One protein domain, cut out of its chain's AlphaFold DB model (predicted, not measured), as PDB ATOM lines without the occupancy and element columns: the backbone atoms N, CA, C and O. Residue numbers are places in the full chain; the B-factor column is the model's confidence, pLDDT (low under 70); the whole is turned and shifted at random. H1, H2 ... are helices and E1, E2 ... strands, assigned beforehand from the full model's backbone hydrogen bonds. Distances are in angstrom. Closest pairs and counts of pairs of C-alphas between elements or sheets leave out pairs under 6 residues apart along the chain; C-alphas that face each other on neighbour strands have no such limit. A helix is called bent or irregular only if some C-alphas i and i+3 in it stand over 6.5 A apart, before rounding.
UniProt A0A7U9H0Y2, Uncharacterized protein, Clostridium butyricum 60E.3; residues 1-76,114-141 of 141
ATOM      1  N   MET A   1     134.414 206.217 124.836       55.69
ATOM      2  CA  MET A   1     135.850 205.843 124.859       55.69
ATOM      3  C   MET A   1     136.109 204.368 125.238       55.69
ATOM      4  O   MET A   1     137.230 203.920 125.058       55.69
ATOM      5  N   GLY A   2     135.106 203.581 125.679       59.34
ATOM      6  CA  GLY A   2     135.288 202.178 126.113       59.34
ATOM      7  C   GLY A   2     135.502 201.122 125.013       59.34
ATOM      8  O   GLY A   2     136.185 200.136 125.261       59.34
ATOM      9  N   PHE A   3     135.011 201.344 123.786       63.47
ATOM     10  CA  PHE A   3     135.158 200.377 122.683       63.47
ATOM     11  C   PHE A   3     136.628 200.115 122.299       63.47
ATOM     12  O   PHE A   3     137.028 198.967 122.150       63.47
ATOM     13  N   LYS A   4     137.482 201.150 122.265       82.25
ATOM     14  CA  LYS A   4     138.893 201.008 121.851       82.25
ATOM     15  C   LYS A   4     139.752 200.197 122.830       82.25
ATOM     16  O   LYS A   4     140.646 199.479 122.393       82.25
ATOM     17  N   VAL A   5     139.493 200.305 124.136       85.19
ATOM     18  CA  VAL A   5     140.249 199.570 125.169       85.19
ATOM     19  C   VAL A   5     139.861 198.093 125.166       85.19
ATOM     20  O   VAL A   5     140.731 197.228 125.222       85.19
ATOM     21  N   ILE A   6     138.564 197.796 125.042       88.56
ATOM     22  CA  ILE A   6     138.061 196.419 124.962       88.56
ATOM     23  C   ILE A   6     138.592 195.730 123.698       88.56
ATOM     24  O   ILE A   6     139.088 194.608 123.779       88.56
ATOM     25  N   ASP A   7     138.579 196.422 122.557       89.81
ATOM     26  CA  ASP A   7     139.133 195.903 121.304       89.81
ATOM     27  C   ASP A   7     140.640 195.641 121.401       89.81
ATOM     28  O   ASP A   7     141.120 194.611 120.925       89.81
ATOM     29  N   TYR A   8     141.392 196.536 122.050       90.38
ATOM     30  CA  TYR A   8     142.819 196.336 122.309       90.38
ATOM     31  C   TYR A   8     143.065 195.087 123.167       90.38
ATOM     32  O   TYR A   8     143.850 194.221 122.780       90.38
ATOM     33  N   ILE A   9     142.341 194.938 124.283       90.19
ATOM     34  CA  ILE A   9     142.455 193.762 125.156       90.19
ATOM     35  C   ILE A   9     142.115 192.485 124.382       90.19
ATOM     36  O   ILE A   9     142.839 191.498 124.482       90.19
ATOM     37  N   ASN A  10     141.051 192.491 123.579       90.50
ATOM     38  CA  ASN A  10     140.657 191.328 122.785       90.50
ATOM     39  C   ASN A  10     141.729 190.942 121.760       90.50
ATOM     40  O   ASN A  10     142.048 189.762 121.627       90.50
ATOM     41  N   ARG A  11     142.357 191.920 121.094       90.75
ATOM     42  CA  ARG A  11     143.492 191.660 120.190       90.75
ATOM     43  C   ARG A  11     144.689 191.069 120.928       90.75
ATOM     44  O   ARG A  11     145.288 190.125 120.421       90.75
ATOM     45  N   LYS A  12     145.006 191.565 122.128       92.19
ATOM     46  CA  LYS A  12     146.090 191.018 122.963       92.19
ATOM     47  C   LYS A  12     145.796 189.583 123.394       92.19
ATOM     48  O   LYS A  12     146.663 188.726 123.318       92.19
ATOM     49  N   LYS A  13     144.551 189.270 123.754       91.62
ATOM     50  CA  LYS A  13     144.140 187.888 124.045       91.62
ATOM     51  C   LYS A  13     144.322 186.977 122.827       91.62
ATOM     52  O   LYS A  13     144.934 185.922 122.931       91.62
ATOM     53  N   VAL A  14     143.866 187.390 121.645       90.50
ATOM     54  CA  VAL A  14     144.069 186.599 120.416       90.50
ATOM     55  C   VAL A  14     145.561 186.400 120.121       90.50
ATOM     56  O   VAL A  14     145.998 185.272 119.889       90.50
ATOM     57  N   GLY A  15     146.359 187.467 120.189       92.12
ATOM     58  CA  GLY A  15     147.797 187.391 119.939       92.12
ATOM     59  C   GLY A  15     148.562 186.580 120.992       92.12
ATOM     60  O   GLY A  15     149.539 185.925 120.645       92.12
ATOM     61  N   MET A  16     148.082 186.518 122.237       93.44
ATOM     62  CA  MET A  16     148.609 185.619 123.269       93.44
ATOM     63  C   MET A  16     148.506 184.152 122.830       93.44
ATOM     64  O   MET A  16     149.465 183.396 122.970       93.44
ATOM     65  N   GLY A  17     147.376 183.751 122.238       92.31
ATOM     66  CA  GLY A  17     147.221 182.409 121.670       92.31
ATOM     67  C   GLY A  17     148.245 182.121 120.567       92.31
ATOM     68  O   GLY A  17     148.838 181.045 120.538       92.31
ATOM     69  N   MET A  18     148.519 183.109 119.708       92.94
ATOM     70  CA  MET A  18     149.532 183.001 118.651       92.94
ATOM     71  C   MET A  18     150.960 182.934 119.202       92.94
ATOM     72  O   MET A  18     151.756 182.135 118.718       92.94
ATOM     73  N   LEU A  19     151.291 183.720 120.231       94.75
ATOM     74  CA  LEU A  19     152.587 183.654 120.914       94.75
ATOM     75  C   LEU A  19     152.810 182.263 121.513       94.75
ATOM     76  O   LEU A  19     153.840 181.627 121.281       94.75
ATOM     77  N   LEU A  20     151.830 181.783 122.279       95.75
ATOM     78  CA  LEU A  20     151.939 180.499 122.953       95.75
ATOM     79  C   LEU A  20     152.012 179.344 121.944       95.75
ATOM     80  O   LEU A  20     152.873 178.478 122.075       95.75
ATOM     81  N   GLY A  21     151.140 179.333 120.933       94.88
ATOM     82  CA  GLY A  21     151.038 178.228 119.976       94.88
ATOM     83  C   GLY A  21     152.078 178.269 118.862       94.88
ATOM     84  O   GLY A  21     152.557 177.226 118.434       94.88
ATOM     85  N   GLY A  22     152.452 179.460 118.401       93.94
ATOM     86  CA  GLY A  22     153.383 179.645 117.290       93.94
ATOM     87  C   GLY A  22     154.850 179.720 117.705       93.94
ATOM     88  O   GLY A  22     155.718 179.437 116.885       93.94
ATOM     89  N   ILE A  23     155.145 180.083 118.959       94.38
ATOM     90  CA  ILE A  23     156.527 180.288 119.424       94.38
ATOM     91  C   ILE A  23     156.842 179.403 120.624       94.38
ATOM     92  O   ILE A  23     157.783 178.606 120.574       94.38
ATOM     93  N   ILE A  24     156.070 179.516 121.708       96.50
ATOM     94  CA  ILE A  24     156.398 178.839 122.968       96.50
ATOM     95  C   ILE A  24     156.277 177.319 122.830       96.50
ATOM     96  O   ILE A  24     157.255 176.616 123.079       96.50
ATOM     97  N   ALA A  25     155.128 176.800 122.392       96.81
ATOM     98  CA  ALA A  25     154.912 175.359 122.265       96.81
ATOM     99  C   ALA A  25     155.933 174.684 121.318       96.81
ATOM    100  O   ALA A  25     156.578 173.731 121.760       96.81
ATOM    101  N   PRO A  26     156.204 175.189 120.094       96.69
ATOM    102  CA  PRO A  26     157.247 174.632 119.227       96.69
ATOM    103  C   PRO A  26     158.643 174.655 119.858       96.69
ATOM    104  O   PRO A  26     159.394 173.685 119.747       96.69
ATOM    105  N   THR A  27     158.985 175.727 120.580       96.38
ATOM    106  CA  THR A  27     160.270 175.828 121.291       96.38
ATOM    107  C   THR A  27     160.389 174.756 122.373       96.38
ATOM    108  O   THR A  27     161.433 174.116 122.502       96.38
ATOM    109  N   LEU A  28     159.323 174.523 123.146       96.62
ATOM    110  CA  LEU A  28     159.299 173.484 124.174       96.62
ATOM    111  C   LEU A  28     159.381 172.080 123.563       96.62
ATOM    112  O   LEU A  28     160.121 171.247 124.081       96.62
ATOM    113  N   VAL A  29     158.698 171.826 122.442       96.44
ATOM    114  CA  VAL A  29     158.799 170.553 121.707       96.44
ATOM    115  C   VAL A  29     160.239 170.291 121.274       96.44
ATOM    116  O   VAL A  29     160.756 169.200 121.512       96.44
ATOM    117  N   ASN A  30     160.914 171.281 120.687       94.69
ATOM    118  CA  ASN A  30     162.302 171.129 120.248       94.69
ATOM    119  C   ASN A  30     163.242 170.850 121.428       94.69
ATOM    120  O   ASN A  30     164.004 169.885 121.390       94.69
ATOM    121  N   LYS A  31     163.104 171.604 122.526       94.50
ATOM    122  CA  LYS A  31     163.878 171.373 123.757       94.50
ATOM    123  C   LYS A  31     163.645 169.976 124.344       94.50
ATOM    124  O   LYS A  31     164.592 169.347 124.816       94.50
ATOM    125  N   ALA A  32     162.410 169.474 124.310       93.62
ATOM    126  CA  ALA A  32     162.097 168.115 124.750       93.62
ATOM    127  C   ALA A  32     162.755 167.064 123.842       93.62
ATOM    128  O   ALA A  32     163.353 166.110 124.338       93.62
ATOM    129  N   LYS A  33     162.708 167.256 122.517       91.75
ATOM    130  CA  LYS A  33     163.334 166.353 121.538       91.75
ATOM    131  C   LYS A  33     164.850 166.277 121.695       91.75
ATOM    132  O   LYS A  33     165.396 165.176 121.673       91.75
ATOM    133  N   GLU A  34     165.515 167.410 121.903       89.25
ATOM    134  CA  GLU A  34     166.966 167.482 122.132       89.25
ATOM    135  C   GLU A  34     167.390 166.755 123.412       89.25
ATOM    136  O   GLU A  34     168.404 166.061 123.435       89.25
ATOM    137  N   LYS A  35     166.594 166.881 124.480       85.75
ATOM    138  CA  LYS A  35     166.882 166.255 125.776       85.75
ATOM    139  C   LYS A  35     166.437 164.797 125.868       85.75
ATOM    140  O   LYS A  35     166.835 164.119 126.811       85.75
ATOM    141  N   ALA A  36     165.641 164.289 124.928       80.31
ATOM    142  CA  ALA A  36     165.152 162.914 124.945       80.31
ATOM    143  C   ALA A  36     166.290 161.906 124.689       80.31
ATOM    144  O   ALA A  36     166.546 161.482 123.557       80.31
ATOM    145  N   TYR A  37     166.957 161.486 125.765       71.12
ATOM    146  CA  TYR A  37     168.088 160.549 125.760       71.12
ATOM    147  C   TYR A  37     167.672 159.069 125.723       71.12
ATOM    148  O   TYR A  37     168.501 158.183 125.948       71.12
ATOM    149  N   TRP A  38     166.395 158.768 125.456       73.88
ATOM    150  CA  TRP A  38     165.937 157.386 125.348       73.88
ATOM    151  C   TRP A  38     166.742 156.651 124.280       73.88
ATOM    152  O   TRP A  38     166.969 157.160 123.178       73.88
ATOM    153  N   LYS A  39     167.158 155.425 124.605       64.56
ATOM    154  CA  LYS A  39     167.826 154.536 123.657       64.56
ATOM    155  C   LYS A  39     166.771 153.897 122.752       64.56
ATOM    156  O   LYS A  39     166.493 152.706 122.854       64.56
ATOM    157  N   ASP A  40     166.133 154.724 121.933       63.44
ATOM    158  CA  ASP A  40     165.174 154.289 120.924       63.44
ATOM    159  C   ASP A  40     165.938 153.736 119.708       63.44
ATOM    160  O   ASP A  40     166.918 154.334 119.258       63.44
ATOM    161  N   ARG A  41     165.519 152.574 119.193       62.66
ATOM    162  CA  ARG A  41     166.107 151.974 117.985       62.66
ATOM    163  C   ARG A  41     165.671 152.714 116.717       62.66
ATOM    164  O   ARG A  41     166.424 152.706 115.751       62.66
ATOM    165  N   SER A  42     164.490 153.339 116.718       75.12
ATOM    166  CA  SER A  42     163.880 153.982 115.541       75.12
ATOM    167  C   SER A  42     163.694 155.497 115.680       75.12
ATOM    168  O   SER A  42     163.351 156.171 114.713       75.12
ATOM    169  N   SER A  43     163.949 156.060 116.865       79.94
ATOM    170  CA  SER A  43     163.677 157.469 117.211       79.94
ATOM    171  C   SER A  43     162.206 157.900 117.068       79.94
ATOM    172  O   SER A  43     161.917 159.097 117.129       79.94
ATOM    173  N   HIS A  44     161.264 156.966 116.902       84.38
ATOM    174  CA  HIS A  44     159.842 157.274 116.750       84.38
ATOM    175  C   HIS A  44     159.260 157.965 117.982       84.38
ATOM    176  O   HIS A  44     158.526 158.940 117.826       84.38
ATOM    177  N   ALA A  45     159.633 157.534 119.192       84.81
ATOM    178  CA  ALA A  45     159.131 158.150 120.420       84.81
ATOM    179  C   ALA A  45     159.555 159.620 120.520       84.81
ATOM    180  O   ALA A  45     158.737 160.494 120.797       84.81
ATOM    181  N   ARG A  46     160.831 159.904 120.223       88.06
ATOM    182  CA  ARG A  46     161.379 161.268 120.206       88.06
ATOM    183  C   ARG A  46     160.701 162.114 119.133       88.06
ATOM    184  O   ARG A  46     160.253 163.223 119.406       88.06
ATOM    185  N   ASN A  47     160.619 161.601 117.910       88.88
ATOM    186  CA  ASN A  47     160.077 162.359 116.784       88.88
ATOM    187  C   ASN A  47     158.579 162.642 116.948       88.88
ATOM    188  O   ASN A  47     158.125 163.713 116.545       88.88
ATOM    189  N   GLY A  48     157.852 161.732 117.604       91.00
ATOM    190  CA  GLY A  48     156.435 161.865 117.925       91.00
ATOM    191  C   GLY A  48     156.111 162.853 119.050       91.00
ATOM    192  O   GLY A  48     154.931 163.127 119.264       91.00
ATOM    193  N   ILE A  49     157.105 163.408 119.760       93.50
ATOM    194  CA  ILE A  49     156.849 164.471 120.743       93.50
ATOM    195  C   ILE A  49     156.210 165.664 120.032       93.50
ATOM    196  O   ILE A  49     156.724 166.167 119.026       93.50
ATOM    197  N   ASN A  50     155.100 166.122 120.591       95.19
ATOM    198  CA  ASN A  50     154.339 167.260 120.113       95.19
ATOM    199  C   ASN A  50     153.888 168.125 121.297       95.19
ATOM    200  O   ASN A  50     154.133 167.808 122.462       95.19
ATOM    201  N   GLY A  51     153.297 169.269 120.985       95.12
ATOM    202  CA  GLY A  51     152.851 170.229 121.976       95.12
ATOM    203  C   GLY A  51     151.890 171.214 121.348       95.12
ATOM    204  O   GLY A  51     151.848 171.367 120.125       95.12
ATOM    205  N   GLY A  52     151.117 171.870 122.196       95.12
ATOM    206  CA  GLY A  52     150.061 172.750 121.745       95.12
ATOM    207  C   GLY A  52     149.579 173.676 122.839       95.12
ATOM    208  O   GLY A  52     150.159 173.764 123.928       95.12
ATOM    209  N   VAL A  53     148.517 174.394 122.501       95.00
ATOM    210  CA  VAL A  53     147.855 175.337 123.391       95.00
ATOM    211  C   VAL A  53     146.365 175.099 123.311       95.00
ATOM    212  O   VAL A  53     145.794 175.074 122.225       95.00
ATOM    213  N   GLU A  54     145.752 174.959 124.472       93.56
ATOM    214  CA  GLU A  54     144.308 174.869 124.635       93.56
ATOM    215  C   GLU A  54     143.781 176.085 125.397       93.56
ATOM    216  O   GLU A  54     144.525 176.791 126.088       93.56
ATOM    217  N   GLY A  55     142.474 176.320 125.281       88.06
ATOM    218  CA  GLY A  55     141.789 177.444 125.911       88.06
ATOM    219  C   GLY A  55     141.671 178.666 125.002       88.06
ATOM    220  O   GLY A  55     141.650 178.560 123.775       88.06
ATOM    221  N   GLY A  56     141.535 179.841 125.611       80.69
ATOM    222  CA  GLY A  56     141.289 181.090 124.901       80.69
ATOM    223  C   GLY A  56     140.717 182.187 125.792       80.69
ATOM    224  O   GLY A  56     140.083 181.942 126.819       80.69
ATOM    225  N   GLY A  57     140.932 183.438 125.391       79.94
ATOM    226  CA  GLY A  57     140.406 184.598 126.101       79.94
ATOM    227  C   GLY A  57     141.240 184.931 127.333       79.94
ATOM    228  O   GLY A  57     142.172 185.722 127.241       79.94
ATOM    229  N   SER A  58     140.878 184.400 128.500       82.31
ATOM    230  CA  SER A  58     141.549 184.705 129.777       82.31
ATOM    231  C   SER A  58     142.412 183.570 130.322       82.31
ATOM    232  O   SER A  58     143.205 183.811 131.228       82.31
ATOM    233  N   GLN A  59     142.266 182.352 129.801       90.06
ATOM    234  CA  GLN A  59     142.980 181.179 130.292       90.06
ATOM    235  C   GLN A  59     143.535 180.372 129.126       90.06
ATOM    236  O   GLN A  59     142.818 180.065 128.174       90.06
ATOM    237  N   TYR A  60     144.818 180.042 129.228       92.62
ATOM    238  CA  TYR A  60     145.550 179.259 128.244       92.62
ATOM    239  C   TYR A  60     146.309 178.149 128.959       92.62
ATOM    240  O   TYR A  60     146.935 178.392 129.993       92.62
ATOM    241  N   SER A  61     146.292 176.962 128.366       94.62
ATOM    242  CA  SER A  61     147.035 175.796 128.834       94.62
ATOM    243  C   SER A  61     148.029 175.387 127.760       94.62
ATOM    244  O   SER A  61     147.631 174.958 126.681       94.62
ATOM    245  N   VAL A  62     149.324 175.528 128.045       95.38
ATOM    246  CA  VAL A  62     150.395 175.015 127.179       95.38
ATOM    247  C   VAL A  62     150.727 173.597 127.621       95.38
ATOM    248  O   VAL A  62     150.975 173.372 128.806       95.38
ATOM    249  N   TYR A  63     150.767 172.655 126.683       95.38
ATOM    250  CA  TYR A  63     151.046 171.253 126.984       95.38
ATOM    251  C   TYR A  63     152.108 170.660 126.056       95.38
ATOM    252  O   TYR A  63     152.334 171.126 124.937       95.38
ATOM    253  N   LEU A  64     152.742 169.594 126.542       96.00
ATOM    254  CA  LEU A  64     153.575 168.684 125.765       96.00
ATOM    255  C   LEU A  64     152.979 167.283 125.864       96.00
ATOM    256  O   LEU A  64     152.511 166.888 126.932       96.00
ATOM    257  N   ALA A  65     153.031 166.529 124.772       94.12
ATOM    258  CA  ALA A  65     152.510 165.174 124.707       94.12
ATOM    259  C   ALA A  65     153.427 164.247 123.901       94.12
ATOM    260  O   ALA A  65     154.209 164.670 123.043       94.12
ATOM    261  N   HIS A  66     153.306 162.953 124.188       92.12
ATOM    262  CA  HIS A  66     153.907 161.895 123.385       92.12
ATOM    263  C   HIS A  66     152.996 161.550 122.210       92.12
ATOM    264  O   HIS A  66     151.778 161.531 122.349       92.12
ATOM    265  N   GLY A  67     153.590 161.219 121.067       89.62
ATOM    266  CA  GLY A  67     152.873 160.681 119.905       89.62
ATOM    267  C   GLY A  67     152.803 159.152 119.878       89.62
ATOM    268  O   GLY A  67     152.399 158.583 118.872       89.62
ATOM    269  N   THR A  68     153.252 158.479 120.941       86.88
ATOM    270  CA  THR A  68     153.294 157.012 121.032       86.88
ATOM    271  C   THR A  68     152.579 156.547 122.292       86.88
ATOM    272  O   THR A  68     152.696 157.185 123.338       86.88
ATOM    273  N   GLU A  69     151.870 155.422 122.201       85.25
ATOM    274  CA  GLU A  69     151.091 154.856 123.311       85.25
ATOM    275  C   GLU A  69     151.967 154.546 124.532       85.25
ATOM    276  O   GLU A  69     151.611 154.839 125.670       85.25
ATOM    277  N   TYR A  70     153.180 154.040 124.301       84.75
ATOM    278  CA  TYR A  70     154.109 153.704 125.375       84.75
ATOM    279  C   TYR A  70     154.836 154.918 125.985       84.75
ATOM    280  O   TYR A  70     155.674 154.742 126.873       84.75
ATOM    281  N   GLY A  71     154.531 156.144 125.545       87.88
ATOM    282  CA  GLY A  71     155.137 157.373 126.061       87.88
ATOM    283  C   GLY A  71     154.920 157.580 127.563       87.88
ATOM    284  O   GLY A  71     155.814 158.055 128.263       87.88
ATOM    285  N   GLU A  72     153.781 157.133 128.100       87.69
ATOM    286  CA  GLU A  72     153.514 157.168 129.544       87.69
ATOM    287  C   GLU A  72     154.573 156.392 130.341       87.69
ATOM    288  O   GLU A  72     155.049 156.859 131.380       87.69
ATOM    289  N   TRP A  73     154.992 155.232 129.836       86.56
ATOM    290  CA  TRP A  73     156.003 154.399 130.479       86.56
ATOM    291  C   TRP A  73     157.389 155.038 130.444       86.56
ATOM    292  O   TRP A  73     158.191 154.790 131.343       86.56
ATOM    293  N   LEU A  74     157.673 155.877 129.445       88.25
ATOM    294  CA  LEU A  74     158.906 156.664 129.403       88.25
ATOM    295  C   LEU A  74     158.916 157.716 130.517       88.25
ATOM    296  O   LEU A  74     159.927 157.859 131.203       88.25
ATOM    297  N   GLU A  75     157.787 158.386 130.762       88.75
ATOM    298  CA  GLU A  75     157.672 159.409 131.812       88.75
ATOM    299  C   GLU A  75     157.649 158.805 133.220       88.75
ATOM    300  O   GLU A  75     158.363 159.265 134.110       88.75
ATOM    301  N   LYS A  76     156.832 157.769 133.433       87.94
ATOM    302  CA  LYS A  76     156.579 157.182 134.759       87.94
ATOM    303  C   LYS A  76     157.530 156.044 135.111       87.94
ATOM    304  O   LYS A  76     157.674 155.707 136.283       87.94
ATOM    305  N   ILE A 114     162.056 149.811 132.899       81.19
ATOM    306  CA  ILE A 114     162.740 151.073 132.623       81.19
ATOM    307  C   ILE A 114     162.610 152.029 133.809       81.19
ATOM    308  O   ILE A 114     161.585 152.070 134.493       81.19
ATOM    309  N   LYS A 115     163.681 152.787 134.073       83.12
ATOM    310  CA  LYS A 115     163.621 153.914 135.013       83.12
ATOM    311  C   LYS A 115     162.751 155.026 134.405       83.12
ATOM    312  O   LYS A 115     162.796 155.168 133.184       83.12
ATOM    313  N   PRO A 116     162.031 155.812 135.227       87.38
ATOM    314  CA  PRO A 116     161.363 157.021 134.758       87.38
ATOM    315  C   PRO A 116     162.376 157.965 134.103       87.38
ATOM    316  O   PRO A 116     163.475 158.161 134.629       87.38
ATOM    317  N   MET A 117     162.010 158.528 132.959       88.00
ATOM    318  CA  MET A 117     162.779 159.524 132.213       88.00
ATOM    319  C   MET A 117     161.820 160.658 131.826       88.00
ATOM    320  O   MET A 117     161.400 160.717 130.668       88.00
ATOM    321  N   PRO A 118     161.420 161.506 132.794       90.75
ATOM    322  CA  PRO A 118     160.281 162.414 132.671       90.75
ATOM    323  C   PRO A 118     160.593 163.672 131.843       90.75
ATOM    324  O   PRO A 118     160.529 164.800 132.331       90.75
ATOM    325  N   ILE A 119     160.961 163.483 130.573       92.38
ATOM    326  CA  ILE A 119     161.443 164.541 129.676       92.38
ATOM    327  C   ILE A 119     160.402 165.639 129.483       92.38
ATOM    328  O   ILE A 119     160.767 166.817 129.471       92.38
ATOM    329  N   LEU A 120     159.122 165.291 129.328       93.88
ATOM    330  CA  LEU A 120     158.087 166.300 129.096       93.88
ATOM    331  C   LEU A 120     157.880 167.162 130.343       93.88
ATOM    332  O   LEU A 120     157.898 168.393 130.259       93.88
ATOM    333  N   LYS A 121     157.764 166.522 131.514       93.50
ATOM    334  CA  LYS A 121     157.634 167.223 132.798       93.50
ATOM    335  C   LYS A 121     158.854 168.099 133.083       93.50
ATOM    336  O   LYS A 121     158.704 169.267 133.443       93.50
ATOM    337  N   ASP A 122     160.051 167.559 132.890       94.12
ATOM    338  CA  ASP A 122     161.299 168.285 133.113       94.12
ATOM    339  C   ASP A 122     161.431 169.461 132.148       94.12
ATOM    340  O   ASP A 122     161.909 170.529 132.529       94.12
ATOM    341  N   THR A 123     160.978 169.315 130.902       95.25
ATOM    342  CA  THR A 123     160.992 170.411 129.927       95.25
ATOM    343  C   THR A 123     160.056 171.538 130.346       95.25
ATOM    344  O   THR A 123     160.468 172.696 130.304       95.25
ATOM    345  N   LEU A 124     158.839 171.235 130.804       94.44
ATOM    346  CA  LEU A 124     157.914 172.260 131.297       94.44
ATOM    347  C   LEU A 124     158.473 172.983 132.528       94.44
ATOM    348  O   LEU A 124     158.495 174.212 132.564       94.44
ATOM    349  N   ASN A 125     158.998 172.235 133.501       95.12
ATOM    350  CA  ASN A 125     159.539 172.810 134.733       95.12
ATOM    351  C   ASN A 125     160.763 173.693 134.473       95.12
ATOM    352  O   ASN A 125     160.813 174.828 134.940       95.12
ATOM    353  N   ASN A 126     161.717 173.204 133.678       95.44
ATOM    354  CA  ASN A 126     162.961 173.923 133.395       95.44
ATOM    355  C   ASN A 126     162.756 175.175 132.532       95.44
ATOM    356  O   ASN A 126     163.647 176.014 132.462       95.44
ATOM    357  N   ASN A 127     161.621 175.298 131.840       95.62
ATOM    358  CA  ASN A 127     161.317 176.452 130.993       95.62
ATOM    359  C   ASN A 127     160.222 177.350 131.577       95.62
ATOM    360  O   ASN A 127     159.769 178.268 130.898       95.62
ATOM    361  N   LYS A 128     159.801 177.122 132.827       94.81
ATOM    362  CA  LYS A 128     158.744 177.909 133.467       94.81
ATOM    363  C   LYS A 128     159.067 179.405 133.492       94.81
ATOM    364  O   LYS A 128     158.216 180.209 133.128       94.81
ATOM    365  N   GLU A 129     160.286 179.771 133.880       95.25
ATOM    366  CA  GLU A 129     160.722 181.174 133.944       95.25
ATOM    367  C   GLU A 129     160.736 181.827 132.562       95.25
ATOM    368  O   GLU A 129     160.166 182.897 132.389       95.25
ATOM    369  N   PHE A 130     161.270 181.125 131.558       94.25
ATOM    370  CA  PHE A 130     161.242 181.563 130.161       94.25
ATOM    371  C   PHE A 130     159.814 181.851 129.667       94.25
ATOM    372  O   PHE A 130     159.577 182.853 128.995       94.25
ATOM    373  N   ILE A 131     158.848 180.992 130.013       94.00
ATOM    374  CA  ILE A 131     157.441 181.198 129.642       94.00
ATOM    375  C   ILE A 131     156.883 182.435 130.353       94.00
ATOM    376  O   ILE A 131     156.240 183.261 129.710       94.00
ATOM    377  N   ILE A 132     157.135 182.581 131.659       94.69
ATOM    378  CA  ILE A 132     156.673 183.736 132.444       94.69
ATOM    379  C   ILE A 132     157.231 185.038 131.868       94.69
ATOM    380  O   ILE A 132     156.473 185.987 131.690       94.69
ATOM    381  N   GLU A 133     158.520 185.078 131.539       95.62
ATOM    382  CA  GLU A 133     159.168 186.252 130.960       95.62
ATOM    383  C   GLU A 133     158.579 186.604 129.590       95.62
ATOM    384  O   GLU A 133     158.209 187.754 129.352       95.62
ATOM    385  N   ALA A 134     158.413 185.614 128.705       94.50
ATOM    386  CA  ALA A 134     157.834 185.829 127.382       94.50
ATOM    387  C   ALA A 134     156.395 186.365 127.459       94.50
ATOM    388  O   ALA A 134     156.026 187.274 126.714       94.50
ATOM    389  N   VAL A 135     155.590 185.828 128.380       93.38
ATOM    390  CA  VAL A 135     154.224 186.301 128.633       93.38
ATOM    391  C   VAL A 135     154.232 187.700 129.243       93.38
ATOM    392  O   VAL A 135     153.488 188.563 128.785       93.38
ATOM    393  N   GLY A 136     155.080 187.946 130.242       94.50
ATOM    394  CA  GLY A 136     155.212 189.249 130.890       94.50
ATOM    395  C   GLY A 136     155.568 190.341 129.887       94.50
ATOM    396  O   GLY A 136     154.867 191.345 129.812       94.50
ATOM    397  N   LYS A 137     156.578 190.086 129.048       95.19
ATOM    398  CA  LYS A 137     156.986 190.980 127.959       95.19
ATOM    399  C   LYS A 137     155.843 191.247 126.981       95.19
ATOM    400  O   LYS A 137     155.583 192.386 126.614       95.19
ATOM    401  N   TYR A 138     155.117 190.201 126.590       93.75
ATOM    402  CA  TYR A 138     153.993 190.353 125.674       93.75
ATOM    403  C   TYR A 138     152.879 191.238 126.237       93.75
ATOM    404  O   TYR A 138     152.241 191.941 125.463       93.75
ATOM    405  N   TRP A 139     152.613 191.209 127.546       91.75
ATOM    406  CA  TRP A 139     151.565 192.024 128.171       91.75
ATOM    407  C   TRP A 139     152.038 193.400 128.652       91.75
ATOM    408  O   TRP A 139     151.185 194.245 128.917       91.75
ATOM    409  N   SER A 140     153.349 193.628 128.762       90.50
ATOM    410  CA  SER A 140     153.917 194.941 129.093       90.50
ATOM    411  C   SER A 140     153.977 195.898 127.905       90.50
ATOM    412  O   SER A 140     153.937 197.108 128.118       90.50
ATOM    413  N   ASP A 141     154.089 195.358 126.688       73.88
ATOM    414  CA  ASP A 141     154.003 196.114 125.427       73.88
ATOM    415  C   ASP A 141     152.581 196.652 125.177       73.88
ATOM    416  O   ASP A 141     152.415 197.722 124.551       73.88
TER     417      ASP A 141
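Overview. This is residues 1 to 76 and 114 to 141 of the 141 residues of an uncharacterized protein of Clostridium butyricum 60E.3 (UniProt A0A7U9H0Y2). A long, gently bent helix, H1, runs along most of an elongated model, with the hairpin of E1 and E2 packed along part of it and H4 and H5 folding back toward its start. Residues 1 to 8 stick out at one end; H2 and H3 lie toward the other. The printed part has 104 residues, with five named helices and two named strands in the order H1, H2, E1, E2, H3, H4, H5 along the chain; the class is mostly helix, with one antiparallel sheet, E1 - E2. The whole is loose, radius of gyration of the C-alphas 16.7 A, spanning 62 by 23 by 19 A.

Along the chain. E1 is residues 50 to 56, 19.6 A, and E2 residues 59 to 65, 19.4 A. H1, residues 2 to 35, was assigned as one helix by its hydrogen bonds but is bent, with C-alphas 22 and 25 6.7 A apart; its arms are H1a, residues 2 to 22, 30.2 A, from C-alpha 2 at (135.288, 202.178, 126.113), and H1b, residues 25 to 35, 15.4 A. H2 is residues 44 to 47, H3 71 to 76, H4 119 to 126, and H5 128 to 140, 18.2 A, ending at C-alpha 140 (153.917, 194.941, 129.093).

Arrangement. E1 and E2 form an antiparallel hairpin, with N 54 and O 61 2.9 A apart, within hydrogen-bond range. The closest C-alphas of H1b and E1, Ala 25 and Gly 52, are 5.5 A apart. H1b touches H4, closest C-alphas Ala 32 and Thr 123 at 5.8 A, at a steep tilt of 66 degrees. H1a, with residues 12 to 16 alone, only just touches H5, with 3 pairs of C-alphas within 8 A, the closest Met 16 and Tyr 138 at 7.6 A. H3 only just touches H4, also with 3 such pairs, the closest Glu 75 and Ile 119 at 6.7 A. H2 is close to but not clearly touching H1b, closest C-alphas Lys 33 and Arg 46 at 5.6 A. Every O i to N i+4 pair is within hydrogen-bond range in H1a, H1b, H3, H4 and H5; H2 is too short for one.

Size, cuts and confidence. The C-alphas farthest apart, Met 1 and Arg 41, are 62.2 A apart. Residues 77 to 113 are not printed, and C-alphas 76 and 114 are 8.9 A apart across this cut. Of the links printed whole, none is long. Residues 1 to 3 and 39 to 41 have pLDDT under 70.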